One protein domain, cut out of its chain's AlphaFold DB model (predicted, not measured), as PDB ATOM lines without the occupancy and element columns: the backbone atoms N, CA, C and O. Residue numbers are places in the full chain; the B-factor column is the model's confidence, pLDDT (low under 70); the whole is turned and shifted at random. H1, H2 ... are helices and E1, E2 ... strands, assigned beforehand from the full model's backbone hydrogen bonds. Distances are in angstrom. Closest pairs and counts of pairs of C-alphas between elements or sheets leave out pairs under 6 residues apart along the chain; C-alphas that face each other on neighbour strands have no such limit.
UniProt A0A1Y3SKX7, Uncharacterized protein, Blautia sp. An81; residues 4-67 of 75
ATOM      1  N   ILE A   4      28.679 -11.333 -37.828       98.06
ATOM      2  CA  ILE A   4      27.908 -10.520 -38.761       98.06
ATOM      3  C   ILE A   4      26.845  -9.819 -37.928       98.06
ATOM      4  O   ILE A   4      26.087 -10.478 -37.217       98.06
ATOM      5  N   LEU A   5      26.803  -8.497 -38.021       96.88
ATOM      6  CA  LEU A   5      25.804  -7.665 -37.374       96.88
ATOM      7  C   LEU A   5      24.964  -6.998 -38.459       96.88
ATOM      8  O   LEU A   5      25.493  -6.271 -39.294       96.88
ATOM      9  N   ILE A   6      23.661  -7.249 -38.431       95.81
ATOM     10  CA  ILE A   6      22.689  -6.602 -39.311       95.81
ATOM     11  C   ILE A   6      22.015  -5.516 -38.485       95.81
ATOM     12  O   ILE A   6      21.423  -5.811 -37.444       95.81
ATOM     13  N   LEU A   7      22.131  -4.264 -38.916       94.06
ATOM     14  CA  LEU A   7      21.458  -3.166 -38.244       94.06
ATOM     15  C   LEU A   7      20.054  -3.013 -38.827       94.06
ATOM     16  O   LEU A   7      19.888  -2.539 -39.942       94.06
ATOM     17  N   GLY A   8      19.047  -3.416 -38.057       88.06
ATOM     18  CA  GLY A   8      17.643  -3.191 -38.393       88.06
ATOM     19  C   GLY A   8      17.128  -1.834 -37.908       88.06
ATOM     20  O   GLY A   8      17.698  -1.220 -36.997       88.06
ATOM     21  N   SER A   9      16.023  -1.382 -38.501       87.69
ATOM     22  CA  SER A   9      15.346  -0.134 -38.136       87.69
ATOM     23  C   SER A   9      14.545  -0.229 -36.834       87.69
ATOM     24  O   SER A   9      14.275   0.799 -36.224       87.69
ATOM     25  N   GLN A  10      14.193  -1.437 -36.381       86.69
ATOM     26  CA  GLN A  10      13.246  -1.679 -35.279       86.69
ATOM     27  C   GLN A  10      13.694  -1.088 -33.933       86.69
ATOM     28  O   GLN A  10      12.870  -0.835 -33.063       86.69
ATOM     29  N   GLU A  11      14.995  -0.855 -33.770       84.44
ATOM     30  CA  GLU A  11      15.600  -0.316 -32.546       84.44
ATOM     31  C   GLU A  11      15.593   1.224 -32.495       84.44
ATOM     32  O   GLU A  11      16.189   1.813 -31.594       84.44
ATOM     33  N   TYR A  12      14.992   1.896 -33.481       90.19
ATOM     34  CA  TYR A  12      14.888   3.354 -33.518       90.19
ATOM     35  C   TYR A  12      13.463   3.827 -33.223       90.19
ATOM     36  O   TYR A  12      12.490   3.224 -33.674       90.19
ATOM     37  N   GLU A  13      13.344   4.958 -32.521       88.50
ATOM     38  CA  GLU A  13      12.050   5.530 -32.111       88.50
ATOM     39  C   GLU A  13      11.104   5.798 -33.296       88.50
ATOM     40  O   GLU A  13       9.897   5.609 -33.172       88.50
ATOM     41  N   ASN A  14      11.644   6.163 -34.465       91.69
ATOM     42  CA  ASN A  14      10.859   6.534 -35.649       91.69
ATOM     43  C   ASN A  14      10.839   5.435 -36.729       91.69
ATOM     44  O   ASN A  14      10.624   5.733 -37.907       91.69
ATOM     45  N   SER A  15      11.054   4.175 -36.343       90.88
ATOM     46  CA  SER A  15      11.149   3.011 -37.243       90.88
ATOM     47  C   SER A  15       9.958   2.832 -38.194       90.88
ATOM     48  O   SER A  15      10.148   2.407 -39.329       90.88
ATOM     49  N   GLU A  16       8.756   3.236 -37.778       91.81
ATOM     50  CA  GLU A  16       7.526   3.159 -38.586       91.81
ATOM     51  C   GLU A  16       7.430   4.229 -39.689       91.81
ATOM     52  O   GLU A  16       6.615   4.121 -40.603       91.81
ATOM     53  N   THR A  17       8.217   5.306 -39.598       93.00
ATOM     54  CA  THR A  17       8.084   6.488 -40.479       93.00
ATOM     55  C   THR A  17       9.375   6.889 -41.179       93.00
ATOM     56  O   THR A  17       9.352   7.741 -42.065       93.00
ATOM     57  N   THR A  18      10.499   6.283 -40.803       92.25
ATOM     58  CA  THR A  18      11.823   6.607 -41.331       92.25
ATOM     59  C   THR A  18      12.423   5.376 -41.990       92.25
ATOM     60  O   THR A  18      12.569   4.333 -41.354       92.25
ATOM     61  N   ASN A  19      12.808   5.503 -43.261       91.69
ATOM     62  CA  ASN A  19      13.660   4.507 -43.897       91.69
ATOM     63  C   ASN A  19      15.101   4.745 -43.433       91.69
ATOM     64  O   ASN A  19      15.712   5.746 -43.799       91.69
ATOM     65  N   TYR A  20      15.620   3.839 -42.611       93.88
ATOM     66  CA  TYR A  20      17.013   3.879 -42.175       93.88
ATOM     67  C   TYR A  20      17.960   3.236 -43.199       93.88
ATOM     68  O   TYR A  20      19.172   3.411 -43.097       93.88
ATOM     69  N   GLY A  21      17.418   2.541 -44.200       92.69
ATOM     70  CA  GLY A  21      18.211   1.829 -45.183       92.69
ATOM     71  C   GLY A  21      18.944   0.623 -44.606       92.69
ATOM     72  O   GLY A  21      18.810   0.290 -43.427       92.69
ATOM     73  N   ASP A  22      19.737  -0.029 -45.449       90.81
ATOM     74  CA  ASP A  22      20.506  -1.202 -45.047       90.81
ATOM     75  C   ASP A  22      21.870  -0.807 -44.458       90.81
ATOM     76  O   ASP A  22      22.522   0.158 -44.874       90.81
ATOM     77  N   CYS A  23      22.323  -1.572 -43.461       96.25
ATOM     78  CA  CYS A  23      23.696  -1.513 -42.970       96.25
ATOM     79  C   CYS A  23      24.094  -2.838 -42.308       96.25
ATOM     80  O   CYS A  23      23.499  -3.268 -41.313       96.25
ATOM     81  N   ILE A  24      25.123  -3.487 -42.853       97.69
ATOM     82  CA  ILE A  24      25.624  -4.775 -42.363       97.69
ATOM     83  C   ILE A  24      27.113  -4.657 -42.061       97.69
ATOM     84  O   ILE A  24      27.910  -4.273 -42.914       97.69
ATOM     85  N   LEU A  25      27.510  -5.053 -40.856       98.12
ATOM     86  CA  LEU A  25      28.905  -5.137 -40.452       98.12
ATOM     87  C   LEU A  25      29.355  -6.595 -40.487       98.12
ATOM     88  O   LEU A  25      28.726  -7.471 -39.893       98.12
ATOM     89  N   ILE A  26      30.482  -6.855 -41.143       98.44
ATOM     90  CA  ILE A  26      31.118  -8.172 -41.199       98.44
ATOM     91  C   ILE A  26      32.492  -8.058 -40.543       98.44
ATOM     92  O   ILE A  26      33.452  -7.551 -41.128       98.44
ATOM     93  N   ASN A  27      32.590  -8.552 -39.312       98.25
ATOM     94  CA  ASN A  27      33.825  -8.589 -38.548       98.25
ATOM     95  C   ASN A  27      34.514  -9.946 -38.736       98.25
ATOM     96  O   ASN A  27      34.045 -10.988 -38.278       98.25
ATOM     97  N   THR A  28      35.674  -9.930 -39.385       97.69
ATOM     98  CA  THR A  28      36.480 -11.139 -39.639       97.69
ATOM     99  C   THR A  28      37.468 -11.466 -38.513       97.69
ATOM    100  O   THR A  28      38.173 -12.478 -38.571       97.69
ATOM    101  N   GLY A  29      37.533 -10.616 -37.489       96.31
ATOM    102  CA  GLY A  29      38.505 -10.636 -36.398       96.31
ATOM    103  C   GLY A  29      39.804  -9.885 -36.694       96.31
ATOM    104  O   GLY A  29      40.572  -9.648 -35.769       96.31
ATOM    105  N   SER A  30      40.058  -9.519 -37.954       96.06
ATOM    106  CA  SER A  30      41.223  -8.719 -38.370       96.06
ATOM    107  C   SER A  30      40.885  -7.593 -39.350       96.06
ATOM    108  O   SER A  30      41.680  -6.676 -39.542       96.06
ATOM    109  N   LYS A  31      39.713  -7.657 -39.984       97.56
ATOM    110  CA  LYS A  31      39.157  -6.632 -40.870       97.56
ATOM    111  C   LYS A  31      37.670  -6.474 -40.593       97.56
ATOM    112  O   LYS A  31      36.984  -7.476 -40.356       97.56
ATOM    113  N   LEU A  32      37.199  -5.242 -40.722       98.38
ATOM    114  CA  LEU A  32      35.789  -4.901 -40.748       98.38
ATOM    115  C   LEU A  32      35.381  -4.571 -42.183       98.38
ATOM    116  O   LEU A  32      36.040  -3.768 -42.849       98.38
ATOM    117  N   PHE A  33      34.305  -5.192 -42.646       98.38
ATOM    118  CA  PHE A  33      33.603  -4.773 -43.852       98.38
ATOM    119  C   PHE A  33      32.268  -4.164 -43.445       98.38
ATOM    120  O   PHE A  33      31.622  -4.667 -42.527       98.38
ATOM    121  N   ILE A  34      31.880  -3.100 -44.130       97.81
ATOM    122  CA  ILE A  34      30.579  -2.457 -43.988       97.81
ATOM    123  C   ILE A  34      29.907  -2.584 -45.348       97.81
ATOM    124  O   ILE A  34      30.476  -2.157 -46.351       97.81
ATOM    125  N   TYR A  35      28.754  -3.231 -45.388       97.38
ATOM    126  CA  TYR A  35      27.928  -3.332 -46.579       97.38
ATOM    127  C   TYR A  35      26.751  -2.378 -46.408       97.38
ATOM    128  O   TYR A  35      25.935  -2.587 -45.508       97.38
ATOM    129  N   ASP A  36      26.723  -1.340 -47.240       96.06
ATOM    130  CA  ASP A  36      25.842  -0.174 -47.143       96.06
ATOM    131  C   ASP A  36      25.916   0.562 -45.790       96.06
ATOM    132  O   ASP A  36      26.450   0.087 -44.784       96.06
ATOM    133  N   CYS A  37      25.430   1.796 -45.768       95.69
ATOM    134  CA  CYS A  37      25.239   2.566 -44.546       95.69
ATOM    135  C   CYS A  37      24.174   3.621 -44.836       95.69
ATOM    136  O   CYS A  37      24.485   4.785 -45.074       95.69
ATOM    137  N   GLY A  38      22.920   3.176 -44.892       93.81
ATOM    138  CA  GLY A  38      21.816   3.953 -45.452       93.81
ATOM    139  C   GLY A  38      21.454   5.249 -44.735       93.81
ATOM    140  O   GLY A  38      20.951   6.166 -45.369       93.81
ATOM    141  N   HIS A  39      21.734   5.361 -43.436       95.38
ATOM    142  CA  HIS A  39      21.282   6.488 -42.620       95.38
ATOM    143  C   HIS A  39      22.296   6.848 -41.532       95.38
ATOM    144  O   HIS A  39      23.011   5.992 -41.010       95.38
ATOM    145  N   GLU A  40      22.327   8.119 -41.130       94.50
ATOM    146  CA  GLU A  40      23.266   8.646 -40.130       94.50
ATOM    147  C   GLU A  40      23.227   7.887 -38.793       94.50
ATOM    148  O   GLU A  40      24.263   7.626 -38.192       94.50
ATOM    149  N   ALA A  41      22.042   7.449 -38.365       94.94
ATOM    150  CA  ALA A  41      21.886   6.619 -37.168       94.94
ATOM    151  C   ALA A  41      22.602   5.253 -37.275       94.94
ATOM    152  O   ALA A  41      23.118   4.744 -36.278       94.94
ATOM    153  N   HIS A  42      22.672   4.657 -38.473       95.50
ATOM    154  CA  HIS A  42      23.516   3.481 -38.698       95.50
ATOM    155  C   HIS A  42      24.997   3.848 -38.658       95.50
ATOM    156  O   HIS A  42      25.770   3.111 -38.049       95.50
ATOM    157  N   ALA A  43      25.376   5.002 -39.209       95.75
ATOM    158  CA  ALA A  43      26.744   5.508 -39.138       95.75
ATOM    159  C   ALA A  43      27.225   5.646 -37.684       95.75
ATOM    160  O   ALA A  43      28.322   5.205 -37.353       95.75
ATOM    161  N   ASP A  44      26.383   6.176 -36.790       95.69
ATOM    162  CA  ASP A  44      26.702   6.296 -35.363       95.69
ATOM    163  C   ASP A  44      26.926   4.924 -34.705       95.69
ATOM    164  O   ASP A  44      27.887   4.734 -33.952       95.69
ATOM    165  N   LYS A  45      26.089   3.928 -35.031       96.00
ATOM    166  CA  LYS A  45      26.270   2.543 -34.560       96.00
ATOM    167  C   LYS A  45      27.547   1.910 -35.118       96.00
ATOM    168  O   LYS A  45      28.235   1.203 -34.383       96.00
ATOM    169  N   VAL A  46      27.881   2.173 -36.381       96.50
ATOM    170  CA  VAL A  46      29.116   1.703 -37.025       96.50
ATOM    171  C   VAL A  46      30.346   2.295 -36.339       96.50
ATOM    172  O   VAL A  46      31.242   1.540 -35.972       96.50
ATOM    173  N   ILE A  47      30.376   3.612 -36.110       96.56
ATOM    174  CA  ILE A  47      31.489   4.294 -35.435       96.56
ATOM    175  C   ILE A  47      31.653   3.745 -34.014       96.56
ATOM    176  O   ILE A  47      32.739   3.309 -33.642       96.56
ATOM    177  N   SER A  48      30.556   3.637 -33.258       97.12
ATOM    178  CA  SER A  48      30.583   3.050 -31.914       97.12
ATOM    179  C   SER A  48      31.115   1.611 -31.914       97.12
ATOM    180  O   SER A  48      31.893   1.214 -31.040       97.12
ATOM    181  N   TYR A  49      30.726   0.816 -32.915       97.44
ATOM    182  CA  TYR A  49      31.218  -0.543 -33.083       97.44
ATOM    183  C   TYR A  49      32.719  -0.576 -33.399       97.44
ATOM    184  O   TYR A  49      33.437  -1.408 -32.836       97.44
ATOM    185  N   MET A  50      33.194   0.312 -34.275       97.06
ATOM    186  CA  MET A  50      34.607   0.441 -34.635       97.06
ATOM    187  C   MET A  50      35.461   0.811 -33.422       97.06
ATOM    188  O   MET A  50      36.425   0.098 -33.136       97.06
ATOM    189  N   ASP A  51      35.052   1.826 -32.656       97.56
ATOM    190  CA  ASP A  51      35.741   2.275 -31.442       97.56
ATOM    191  C   ASP A  51      35.840   1.152 -30.405       97.56
ATOM    192  O   ASP A  51      36.912   0.866 -29.867       97.56
ATOM    193  N   LYS A  52      34.731   0.439 -30.169       97.44
ATOM    194  CA  LYS A  52      34.671  -0.677 -29.215       97.44
ATOM    195  C   LYS A  52      35.596  -1.840 -29.592       97.44
ATOM    196  O   LYS A  52      36.061  -2.556 -28.704       97.44
ATOM    197  N   HIS A  53      35.837  -2.058 -30.885       96.88
ATOM    198  CA  HIS A  53      36.629  -3.182 -31.392       96.88
ATOM    199  C   HIS A  53      38.028  -2.787 -31.885       96.88
ATOM    200  O   HIS A  53      38.763  -3.655 -32.356       96.88
ATOM    201  N   GLY A  54      38.414  -1.514 -31.750       96.75
ATOM    202  CA  GLY A  54      39.735  -1.016 -32.138       96.75
ATOM    203  C   GLY A  54      39.968  -0.987 -33.651       96.75
ATOM    204  O   GLY A  54      41.096  -1.184 -34.102       96.75
ATOM    205  N   TYR A  55      38.916  -0.783 -34.448       97.19
ATOM    206  CA  TYR A  55      39.039  -0.634 -35.896       97.19
ATOM    207  C   TYR A  55      39.238   0.832 -36.277       97.19
ATOM    208  O   TYR A  55      38.310   1.623 -36.206       97.19
ATOM    209  N   GLU A  56      40.425   1.182 -36.771       96.44
ATOM    210  CA  GLU A  56      40.693   2.520 -37.332       96.44
ATOM    211  C   GLU A  56      40.137   2.693 -38.754       96.44
ATOM    212  O   GLU A  56      39.986   3.805 -39.249       96.44
ATOM    213  N   LYS A  57      39.876   1.581 -39.450       96.12
ATOM    214  CA  LYS A  57      39.395   1.572 -40.833       96.12
ATOM    215  C   LYS A  57      38.503   0.374 -41.112       96.12
ATOM    216  O   LYS A  57      38.682  -0.698 -40.530       96.12
ATOM    217  N   ALA A  58      37.623   0.546 -42.086       96.75
ATOM    218  CA  ALA A  58      36.772  -0.501 -42.622       96.75
ATOM    219  C   ALA A  58      36.780  -0.464 -44.155       96.75
ATOM    220  O   ALA A  58      37.028   0.576 -44.764       96.75
ATOM    221  N   THR A  59      36.512  -1.609 -44.780       97.88
ATOM    222  CA  THR A  59      36.229  -1.671 -46.216       97.88
ATOM    223  C   THR A  59      34.735  -1.487 -46.418       97.88
ATOM    224  O   THR A  59      33.952  -2.333 -45.991       97.88
ATOM    225  N   LEU A  60      34.349  -0.413 -47.095       96.12
ATOM    226  CA  LEU A  60      32.968  -0.180 -47.486       96.12
ATOM    227  C   LEU A  60      32.658  -0.884 -48.815       96.12
ATOM    228  O   LEU A  60      33.436  -0.800 -49.768       96.12
ATOM    229  N   ILE A  61      31.515  -1.556 -48.874       97.06
ATOM    230  CA  ILE A  61      30.924  -2.135 -50.078       97.06
ATOM    231  C   ILE A  61      29.554  -1.484 -50.234       97.06
ATOM    232  O   ILE A  61      28.737  -1.565 -49.323       97.06
ATOM    233  N   LEU A  62      29.325  -0.829 -51.368       95.56
ATOM    234  CA  LEU A  62      28.044  -0.216 -51.697       95.56
ATOM    235  C   LEU A  62      27.310  -1.119 -52.692       95.56
ATOM    236  O   LEU A  62      27.884  -1.472 -53.725       95.56
ATOM    237  N   SER A  63      26.073  -1.496 -52.383       95.06
ATOM    238  CA  SER A  63      25.240  -2.346 -53.237       95.06
ATOM    239  C   SER A  63      24.814  -1.631 -54.522       95.06
ATOM    240  O   SER A  63      25.005  -2.157 -55.621       95.06
ATOM    241  N   HIS A  64      24.282  -0.419 -54.385       92.56
ATOM    242  CA  HIS A  64      23.960   0.527 -55.449       92.56
ATOM    243  C   HIS A  64      23.901   1.954 -54.888       92.56
ATOM    244  O   HIS A  64      23.983   2.186 -53.687       92.56
ATOM    245  N   ASN A  65      23.810   2.943 -55.773       91.56
ATOM    246  CA  ASN A  65      23.926   4.359 -55.434       91.56
ATOM    247  C   ASN A  65      22.580   5.035 -55.132       91.56
ATOM    248  O   ASN A  65      22.416   6.215 -55.451       91.56
ATOM    249  N   ASP A  66      21.639   4.315 -54.521       92.31
ATOM    250  CA  ASP A  66      20.399   4.921 -54.038       92.31
ATOM    251  C   ASP A  66      20.570   5.459 -52.621       92.31
ATOM    252  O   ASP A  66      21.378   4.977 -51.827       92.31
ATOM    253  N   LYS A  67      19.827   6.526 -52.333       89.81
ATOM    254  CA  LYS A  67      20.008   7.370 -51.151       89.81
ATOM    255  C   LYS A  67      20.011   6.569 -49.842       89.81
ATOM    256  O   LYS A  67      20.876   6.785 -49.000       89.81
TER     257      LYS A  67
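Overview. This is residues 4 to 67 of the 75 residues of an uncharacterized protein of Blautia sp. An81 (UniProt A0A1Y3SKX7). A small sheet of four short strands has one helix, H1, over one of its faces, running along the strands; the other face has no named helix. Between E1 and E2 a long loop, residues 7 to 23, reaches out beyond the ends of these strands and folds back. The 64 printed residues hold E1, E2, E3, H1 and E4 in that order along the chain, and the mixed sheet has the order E1, E2, E3, E4. The class is mixed, helices and strands, with 28 residues, under half, in named elements. The whole is compact, with a radius of gyration of the C-alphas of 11.8 A and spans of 36 by 25 by 17 A.

Along the chain. E1, residues 4 to 6, begins at C-alpha 4 (27.908, -10.520, -38.761) and is 6.5 A long. E2 is residues 24 to 27, 9.8 A, and E3 residues 32 to 35, 9.9 A. H1, residues 40 to 53, is 19.9 A long. E4, residues 59 to 61, is 6.6 A long and ends at C-alpha 61 (30.924, -2.135, -50.078).

Arrangement. E1, E2 and E3 form a meander, each strand the antiparallel neighbour of the one before; N 5 and O 25 are 2.9 A apart, and N 26 and O 33 2.8 A, both within hydrogen-bond range. E4 is parallel to E3, with N 61 and O 34 within hydrogen-bond range at 2.8 A. E3, H1 and E4 form a strand-helix-strand unit, two parallel neighbour strands joined through a helix, with a right-handed crossover. H1 is on the sheet, over E2 and only just over E3, where 3 of its C-alphas fall. The closest C-alphas of E2 and H1, those of Leu 25 and Val 46, are 7.7 A apart. Every O i to N i+4 pair in H1 is within hydrogen-bond range.

Size, cuts and confidence. The C-alphas farthest apart, those of Thr 17 and Ser 30, are 36.5 A apart. The printed part has no cut. The link E1 to E2 is long, 17 residues. No printed residue is under 70 in pLDDT.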